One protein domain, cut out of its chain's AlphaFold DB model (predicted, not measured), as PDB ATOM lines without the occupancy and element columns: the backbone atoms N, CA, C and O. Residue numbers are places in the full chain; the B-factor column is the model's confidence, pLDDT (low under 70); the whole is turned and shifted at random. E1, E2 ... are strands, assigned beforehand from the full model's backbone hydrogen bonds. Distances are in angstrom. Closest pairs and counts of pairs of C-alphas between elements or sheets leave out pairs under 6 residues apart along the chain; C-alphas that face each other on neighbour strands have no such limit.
ATOM      1  N   LYS A  42     -40.674  19.549  41.556       94.75
ATOM      2  CA  LYS A  42     -42.055  20.016  41.512       94.75
ATOM      3  C   LYS A  42     -42.845  19.330  42.618       94.75
ATOM      4  O   LYS A  42     -42.647  18.142  42.881       94.75
ATOM      5  N   LEU A  43     -43.751  20.066  43.248       94.88
ATOM      6  CA  LEU A  43     -44.597  19.552  44.322       94.88
ATOM      7  C   LEU A  43     -46.006  19.267  43.791       94.88
ATOM      8  O   LEU A  43     -46.527  20.066  43.008       94.88
ATOM      9  N   PRO A  44     -46.639  18.160  44.208       95.44
ATOM     10  CA  PRO A  44     -48.008  17.864  43.821       95.44
ATOM     11  C   PRO A  44     -48.975  18.852  44.478       95.44
ATOM     12  O   PRO A  44     -48.752  19.298  45.605       95.44
ATOM     13  N   ASN A  45     -50.069  19.160  43.782       95.19
ATOM     14  CA  ASN A  45     -51.242  19.754  44.403       95.19
ATOM     15  C   ASN A  45     -52.239  18.635  44.734       95.19
ATOM     16  O   ASN A  45     -52.845  18.044  43.846       95.19
ATOM     17  N   TYR A  46     -52.415  18.344  46.018       94.12
ATOM     18  CA  TYR A  46     -53.330  17.296  46.473       94.12
ATOM     19  C   TYR A  46     -54.806  17.693  46.353       94.12
ATOM     20  O   TYR A  46     -55.672  16.824  46.369       94.12
ATOM     21  N   ALA A  47     -55.104  18.990  46.222       93.31
ATOM     22  CA  ALA A  47     -56.466  19.461  45.989       93.31
ATOM     23  C   ALA A  47     -56.902  19.313  44.521       93.31
ATOM     24  O   ALA A  47     -58.096  19.212  44.252       93.31
ATOM     25  N   ASP A  48     -55.951  19.312  43.580       93.56
ATOM     26  CA  ASP A  48     -56.221  19.175  42.148       93.56
ATOM     27  C   ASP A  48     -55.031  18.514  41.422       93.56
ATOM     28  O   ASP A  48     -54.008  19.173  41.198       93.56
ATOM     29  N   PRO A  49     -55.165  17.244  40.987       93.94
ATOM     30  CA  PRO A  49     -54.096  16.495  40.330       93.94
ATOM     31  C   PRO A  49     -53.750  17.027  38.931       93.94
ATOM     32  O   PRO A  49     -52.760  16.587  38.345       93.94
ATOM     33  N   THR A  50     -54.532  17.960  38.381       95.81
ATOM     34  CA  THR A  50     -54.242  18.625  37.100       95.81
ATOM     35  C   THR A  50     -53.299  19.816  37.247       95.81
ATOM     36  O   THR A  50     -52.930  20.454  36.260       95.81
ATOM     37  N   THR A  51     -52.873  20.119  38.473       96.75
ATOM     38  CA  THR A  51     -51.970  21.230  38.771       96.75
ATOM     39  C   THR A  51     -50.810  20.788  39.658       96.75
ATOM     40  O   THR A  51     -50.853  19.755  40.325       96.75
ATOM     41  N   TYR A  52     -49.733  21.568  39.650       96.81
ATOM     42  CA  TYR A  52     -48.536  21.311  40.447       96.81
ATOM     43  C   TYR A  52     -47.812  22.612  40.776       96.81
ATOM     44  O   TYR A  52     -47.959  23.613  40.077       96.81
ATOM     45  N   TYR A  53     -46.995  22.606  41.824       96.12
ATOM     46  CA  TYR A  53     -46.158  23.748  42.170       96.12
ATOM     47  C   TYR A  53     -44.748  23.565  41.615       96.12
ATOM     48  O   TYR A  53     -44.123  22.524  41.813       96.12
ATOM     49  N   SER A  54     -44.220  24.594  40.958       94.56
ATOM     50  CA  SER A  54     -42.813  24.677  40.558       94.56
ATOM     51  C   SER A  54     -42.159  25.877  41.212       94.56
ATOM     52  O   SER A  54     -42.798  26.905  41.429       94.56
ATOM     53  N   CYS A  55     -40.866  25.786  41.477       92.62
ATOM     54  CA  CYS A  55     -40.112  26.925  41.969       92.62
ATOM     55  C   CYS A  55     -39.696  27.840  40.829       92.62
ATOM     56  O   CYS A  55     -39.065  27.397  39.871       92.62
ATOM     57  N   SER A  56     -40.031  29.120  40.957       86.94
ATOM     58  CA  SER A  56     -39.499  30.174  40.101       86.94
ATOM     59  C   SER A  56     -38.415  30.937  40.855       86.94
ATOM     60  O   SER A  56     -38.611  31.349  42.002       86.94
ATOM     61  N   THR A  57     -37.259  31.110  40.220       76.19
ATOM     62  CA  THR A  57     -36.182  31.981  40.700       76.19
ATOM     63  C   THR A  57     -36.349  33.347  40.045       76.19
ATOM     64  O   THR A  57     -35.914  33.558  38.912       76.19
ATOM     65  N   GLY A  58     -37.013  34.278  40.725       63.88
ATOM     66  CA  GLY A  58     -37.042  35.669  40.283       63.88
ATOM     67  C   GLY A  58     -35.717  36.347  40.624       63.88
ATOM     68  O   GLY A  58     -35.519  36.698  41.770       63.88
ATOM     69  N   SER A  59     -34.822  36.561  39.655       59.16
ATOM     70  CA  SER A  59     -33.485  37.159  39.867       59.16
ATOM     71  C   SER A  59     -32.558  36.372  40.821       59.16
ATOM     72  O   SER A  59     -32.996  35.610  41.678       59.16
ATOM     73  N   SER A  60     -31.240  36.541  40.684       62.25
ATOM     74  CA  SER A  60     -30.224  35.815  41.473       62.25
ATOM     75  C   SER A  60     -30.232  36.145  42.973       62.25
ATOM     76  O   SER A  60     -29.571  35.464  43.752       62.25
ATOM     77  N   THR A  61     -30.980  37.172  43.383       66.25
ATOM     78  CA  THR A  61     -31.049  37.674  44.762       66.25
ATOM     79  C   THR A  61     -32.388  37.442  45.457       66.25
ATOM     80  O   THR A  61     -32.454  37.633  46.673       66.25
ATOM     81  N   ALA A  62     -33.455  37.031  44.757       71.00
ATOM     82  CA  ALA A  62     -34.732  36.784  45.425       71.00
ATOM     83  C   ALA A  62     -34.868  35.328  45.875       71.00
ATOM     84  O   ALA A  62     -34.462  34.381  45.199       71.00
ATOM     85  N   LYS A  63     -35.508  35.155  47.033       79.81
ATOM     86  CA  LYS A  63     -35.901  33.844  47.542       79.81
ATOM     87  C   LYS A  63     -36.833  33.167  46.523       79.81
ATOM     88  O   LYS A  63     -37.803  33.803  46.109       79.81
ATOM     89  N   PRO A  64     -36.592  31.898  46.142       86.88
ATOM     90  CA  PRO A  64     -37.450  31.209  45.190       86.88
ATOM     91  C   PRO A  64     -38.871  31.096  45.739       86.88
ATOM     92  O   PRO A  64     -39.086  30.780  46.918       86.88
ATOM     93  N   THR A  65     -39.838  31.358  44.865       89.56
ATOM     94  CA  THR A  65     -41.264  31.332  45.192       89.56
ATOM     95  C   THR A  65     -41.944  30.185  44.454       89.56
ATOM     96  O   THR A  65     -41.714  30.026  43.249       89.56
ATOM     97  N   PRO A  66     -42.785  29.388  45.133       93.06
ATOM     98  CA  PRO A  66     -43.582  28.373  44.467       93.06
ATOM     99  C   PRO A  66     -44.655  29.041  43.604       93.06
ATOM    100  O   PRO A  66     -45.323  29.980  44.031       93.06
ATOM    101  N   VAL A  67     -44.823  28.537  42.391       94.38
ATOM    102  CA  VAL A  67     -45.811  28.985  41.409       94.38
ATOM    103  C   VAL A  67     -46.676  27.790  41.047       94.38
ATOM    104  O   VAL A  67     -46.147  26.728  40.721       94.38
ATOM    105  N   LEU A  68     -47.996  27.961  41.115       95.81
ATOM    106  CA  LEU A  68     -48.950  26.945  40.688       95.81
ATOM    107  C   LEU A  68     -49.045  26.940  39.157       95.81
ATOM    108  O   LEU A  68     -49.261  27.979  38.538       95.81
ATOM    109  N   LEU A  69     -48.880  25.767  38.561       96.69
ATOM    110  CA  LEU A  69     -48.916  25.517  37.124       96.69
ATOM    111  C   LEU A  69     -49.953  24.444  36.819       96.69
ATOM    112  O   LEU A  69     -50.244  23.594  37.661       96.69
ATOM    113  N   LYS A  70     -50.488  24.477  35.602       97.19
ATOM    114  CA  LYS A  70     -51.468  23.514  35.109       97.19
ATOM    115  C   LYS A  70     -50.814  22.537  34.135       97.19
ATOM    116  O   LYS A  70     -49.935  22.916  33.362       97.19
ATOM    117  N   CYS A  71     -51.234  21.282  34.194       96.50
ATOM    118  CA  CYS A  71     -50.920  20.281  33.192       96.50
ATOM    119  C   CYS A  71     -51.814  20.462  31.962       96.50
ATOM    120  O   CYS A  71     -53.034  20.573  32.078       96.50
ATOM    121  N   GLU A  72     -51.202  20.463  30.780       94.81
ATOM    122  CA  GLU A  72     -51.906  20.671  29.516       94.81
ATOM    123  C   GLU A  72     -52.223  19.335  28.817       94.81
ATOM    124  O   GLU A  72     -51.400  18.408  28.836       94.81
ATOM    125  N   PRO A  73     -53.390  19.213  28.157       91.25
ATOM    126  CA  PRO A  73     -53.711  18.046  27.345       91.25
ATOM    127  C   PRO A  73     -52.643  17.771  26.271       91.25
ATOM    128  O   PRO A  73     -52.074  18.707  25.708       91.25
ATOM    129  N   PRO A  74     -52.361  16.494  25.949       90.06
ATOM    130  CA  PRO A  74     -53.056  15.283  26.409       90.06
ATOM    131  C   PRO A  74     -52.567  14.743  27.767       90.06
ATOM    132  O   PRO A  74     -53.062  13.724  28.248       90.06
ATOM    133  N   ARG A  75     -51.572  15.388  28.384       93.38
ATOM    134  CA  ARG A  75     -50.948  14.957  29.639       93.38
ATOM    135  C   ARG A  75     -51.549  15.740  30.802       93.38
ATOM    136  O   ARG A  75     -50.901  16.615  31.354       93.38
ATOM    137  N   SER A  76     -52.798  15.457  31.151       94.31
ATOM    138  CA  SER A  76     -53.580  16.309  32.058       94.31
ATOM    139  C   SER A  76     -53.331  16.093  33.557       94.31
ATOM    140  O   SER A  76     -53.921  16.817  34.352       94.31
ATOM    141  N   TYR A  77     -52.495  15.132  33.969       95.12
ATOM    142  CA  TYR A  77     -52.328  14.766  35.384       95.12
ATOM    143  C   TYR A  77     -50.867  14.825  35.819       95.12
ATOM    144  O   TYR A  77     -50.008  14.190  35.208       95.12
ATOM    145  N   PHE A  78     -50.561  15.545  36.893       96.69
ATOM    146  CA  PHE A  78     -49.198  15.641  37.403       96.69
ATOM    147  C   PHE A  78     -48.816  14.412  38.237       96.69
ATOM    148  O   PHE A  78     -49.394  14.169  39.294       96.69
ATOM    149  N   SER A  79     -47.793  13.672  37.809       95.81
ATOM    150  CA  SER A  79     -47.200  12.589  38.595       95.81
ATOM    151  C   SER A  79     -45.978  13.101  39.354       95.81
ATOM    152  O   SER A  79     -44.944  13.414  38.759       95.81
ATOM    153  N   TYR A  80     -46.067  13.142  40.685       94.44
ATOM    154  CA  TYR A  80     -44.930  13.519  41.531       94.44
ATOM    155  C   TYR A  80     -43.772  12.518  41.422       94.44
ATOM    156  O   TYR A  80     -42.612  12.917  41.460       94.44
ATOM    157  N   VAL A  81     -44.077  11.232  41.229       93.56
ATOM    158  CA  VAL A  81     -43.063  10.178  41.067       93.56
ATOM    159  C   VAL A  81     -42.264  10.382  39.778       93.56
ATOM    160  O   VAL A  81     -41.045  10.242  39.785       93.56
ATOM    161  N   LEU A  82     -42.938  10.764  38.688       95.50
ATOM    162  CA  LEU A  82     -42.296  11.010  37.393       95.50
ATOM    163  C   LEU A  82     -41.768  12.447  37.247       95.50
ATOM    164  O   LEU A  82     -41.034  12.734  36.308       95.50
ATOM    165  N   GLN A  83     -42.133  13.352  38.163       95.88
ATOM    166  CA  GLN A  83     -41.818  14.788  38.110       95.88
ATOM    167  C   GLN A  83     -42.327  15.494  36.831       95.88
ATOM    168  O   GLN A  83     -41.828  16.555  36.422       95.88
ATOM    169  N   GLU A  84     -43.378  14.952  36.214       96.75
ATOM    170  CA  GLU A  84     -43.961  15.463  34.975       96.75
ATOM    171  C   GLU A  84     -45.475  15.259  34.882       96.75
ATOM    172  O   GLU A  84     -46.081  14.475  35.613       96.75
ATOM    173  N   CYS A  85     -46.084  15.998  33.956       97.06
ATOM    174  CA  CYS A  85     -47.458  15.770  33.557       97.06
ATOM    175  C   CYS A  85     -47.541  14.513  32.678       97.06
ATOM    176  O   CYS A  85     -46.721  14.305  31.777       97.06
ATOM    177  N   SER A  86     -48.558  13.700  32.925       95.19
ATOM    178  CA  SER A  86     -48.758  12.385  32.336       95.19
ATOM    179  C   SER A  86     -50.196  12.219  31.843       95.19
ATOM    180  O   SER A  86     -51.102  12.972  32.214       95.19
ATOM    181  N   THR A  87     -50.404  11.238  30.968       93.94
ATOM    182  CA  THR A  87     -51.750  10.796  30.586       93.94
ATOM    183  C   THR A  87     -52.373  10.010  31.737       93.94
ATOM    184  O   THR A  87     -51.659   9.518  32.610       93.94
ATOM    185  N   CYS A  88     -53.695   9.831  31.731       91.75
ATOM    186  CA  CYS A  88     -54.357   9.047  32.775       91.75
ATOM    187  C   CYS A  88     -53.789   7.616  32.897       91.75
ATOM    188  O   CYS A  88     -53.505   7.155  33.996       91.75
ATOM    189  N   ALA A  89     -53.524   6.950  31.766       90.75
ATOM    190  CA  ALA A  89     -52.970   5.592  31.742       90.75
ATOM    191  C   ALA A  89     -51.604   5.455  32.445       90.75
ATOM    192  O   ALA A  89     -51.243   4.365  32.873       90.75
ATOM    193  N   ASN A  90     -50.856   6.554  32.561       91.94
ATOM    194  CA  ASN A  90     -49.521   6.601  33.156       91.94
ATOM    195  C   ASN A  90     -49.486   7.491  34.412       91.94
ATOM    196  O   ASN A  90     -48.410   7.920  34.845       91.94
ATOM    197  N   TYR A  91     -50.648   7.850  34.963       93.19
ATOM    198  CA  TYR A  91     -50.733   8.651  36.175       93.19
ATOM    199  C   TYR A  91     -50.392   7.782  37.386       93.19
ATOM    200  O   TYR A  91     -51.031   6.764  37.637       93.19
ATOM    201  N   ILE A  92     -49.382   8.205  38.148       94.69
ATOM    202  CA  ILE A  92     -49.021   7.594  39.426       94.69
ATOM    203  C   ILE A  92     -49.421   8.593  40.516       94.69
ATOM    204  O   ILE A  92     -48.819   9.672  40.585       94.69
ATOM    205  N   PRO A  93     -50.428   8.273  41.347       93.25
ATOM    206  CA  PRO A  93     -50.828   9.147  42.435       93.25
ATOM    207  C   PRO A  93     -49.690   9.379  43.431       93.25
ATOM    208  O   PRO A  93     -48.831   8.522  43.641       93.25
ATOM    209  N   ALA A  94     -49.686  10.552  44.059       92.69
ATOM    210  CA  ALA A  94     -48.775  10.824  45.159       92.69
ATOM    211  C   ALA A  94     -49.146   9.987  46.400       92.69
ATOM    212  O   ALA A  94     -50.286   9.573  46.584       92.69
ATOM    213  N   VAL A  95     -48.179   9.764  47.287       92.81
ATOM    214  CA  VAL A  95     -48.483   9.302  48.653       92.81
ATOM    215  C   VAL A  95     -49.190  10.415  49.417       92.81
ATOM    216  O   VAL A  95     -48.995  11.582  49.082       92.81
ATOM    217  N   GLU A  96     -49.955  10.087  50.457       92.25
ATOM    218  CA  GLU A  96     -50.584  11.091  51.325       92.25
ATOM    219  C   GLU A  96     -49.578  12.143  51.809       92.25
ATOM    220  O   GLU A  96     -48.402  11.843  52.033       92.25
ATOM    221  N   CYS A  97     -50.041  13.384  51.995       92.12
ATOM    222  CA  CYS A  97     -49.173  14.493  52.389       92.12
ATOM    223  C   CYS A  97     -48.368  14.167  53.664       92.12
ATOM    224  O   CYS A  97     -47.152  14.358  53.690       92.12
ATOM    225  N   SER A  98     -49.019  13.578  54.672       89.38
ATOM    226  CA  SER A  98     -48.410  13.136  55.936       89.38
ATOM    227  C   SER A  98     -47.283  12.102  55.770       89.38
ATOM    228  O   SER A  98     -46.414  11.985  56.634       89.38
ATOM    229  N   GLN A  99     -47.264  11.367  54.656       90.31
ATOM    230  CA  GLN A  99     -46.285  10.317  54.358       90.31
ATOM    231  C   GLN A  99     -45.146  10.790  53.442       90.31
ATOM    232  O   GLN A  99     -44.205  10.027  53.160       90.31
ATOM    233  N   ASN A 100     -45.210  12.039  52.976       84.56
ATOM    234  CA  ASN A 100     -44.203  12.635  52.116       84.56
ATOM    235  C   ASN A 100     -42.832  12.690  52.814       84.56
ATOM    236  O   ASN A 100     -42.688  13.148  53.944       84.56
ATOM    237  N   LYS A 101     -41.788  12.266  52.100       85.81
ATOM    238  CA  LYS A 101     -40.405  12.230  52.599       85.81
ATOM    239  C   LYS A 101     -39.689  13.584  52.531       85.81
ATOM    240  O   LYS A 101     -38.565  13.689  53.001       85.81
ATOM    241  N   LEU A 102     -40.326  14.623  51.982       85.38
ATOM    242  CA  LEU A 102     -39.744  15.969  51.887       85.38
ATOM    243  C   LEU A 102     -39.853  16.808  53.174       85.38
ATOM    244  O   LEU A 102     -39.412  17.956  53.173       85.38
ATOM    245  N   GLY A 103     -40.481  16.297  54.241       85.25
ATOM    246  CA  GLY A 103     -40.648  17.046  55.498       85.25
ATOM    247  C   GLY A 103     -41.468  18.336  55.345       85.25
ATOM    248  O   GLY A 103     -41.281  19.296  56.089       85.25
ATOM    249  N   LEU A 104     -42.341  18.382  54.338       90.00
ATOM    250  CA  LEU A 104     -43.203  19.523  54.058       90.00
ATOM    251  C   LEU A 104     -44.375  19.571  55.036       90.00
ATOM    252  O   LEU A 104     -44.886  18.537  55.456       90.00
TER     253      LEU A 104
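This is residues 42 to 104 of the 214 residues of an uncharacterized protein of Drosophila navojoa (UniProt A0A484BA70). There is little regular structure: a slender, strongly drawn-out hairpin, E1 and E2, has a small hairpin, E3 and E4, near the end where E1 begins, and residues 87 to 104 follow as a long stretch with no named element. The 63 printed residues hold four named strands, E1 to E4, and no named helix; the class is all strand, with 18 residues in named elements. Both two-stranded sheets are antiparallel. The whole is only just compact, close to loose, with a radius of gyration of the C-alphas of 12.7 A and spans of 41 by 28 by 18 A.

Residues 43 to 44 pair antiparallel with residues 52 to 53 of E1, residues 51 to 56. E1 forms a hairpin with E2, residues 65 to 70, at 145 degrees; N 54 and O 67 are 2.9 A apart, within hydrogen-bond range. E3, residues 77 to 79, forms a hairpin with E4, residues 84 to 86; N 86 and O 77 are 2.7 A apart. The closest C-alphas of E1 and E3, Thr 51 and Phe 78, are 6.4 A apart.

E1 measures 15.4 A from C-alpha 51 at (-51.970, 21.230, 38.771), and E2 16.3 A. E3 measures 6.4 A and E4 6.3 A, ending at C-alpha 86 at (-48.758, 12.385, 32.336).

The C-alphas farthest apart, Thr 61 and Ala 89, are 41.0 A apart. The printed part has no cut and no long link; residues 58 to 61 have pLDDT under 70.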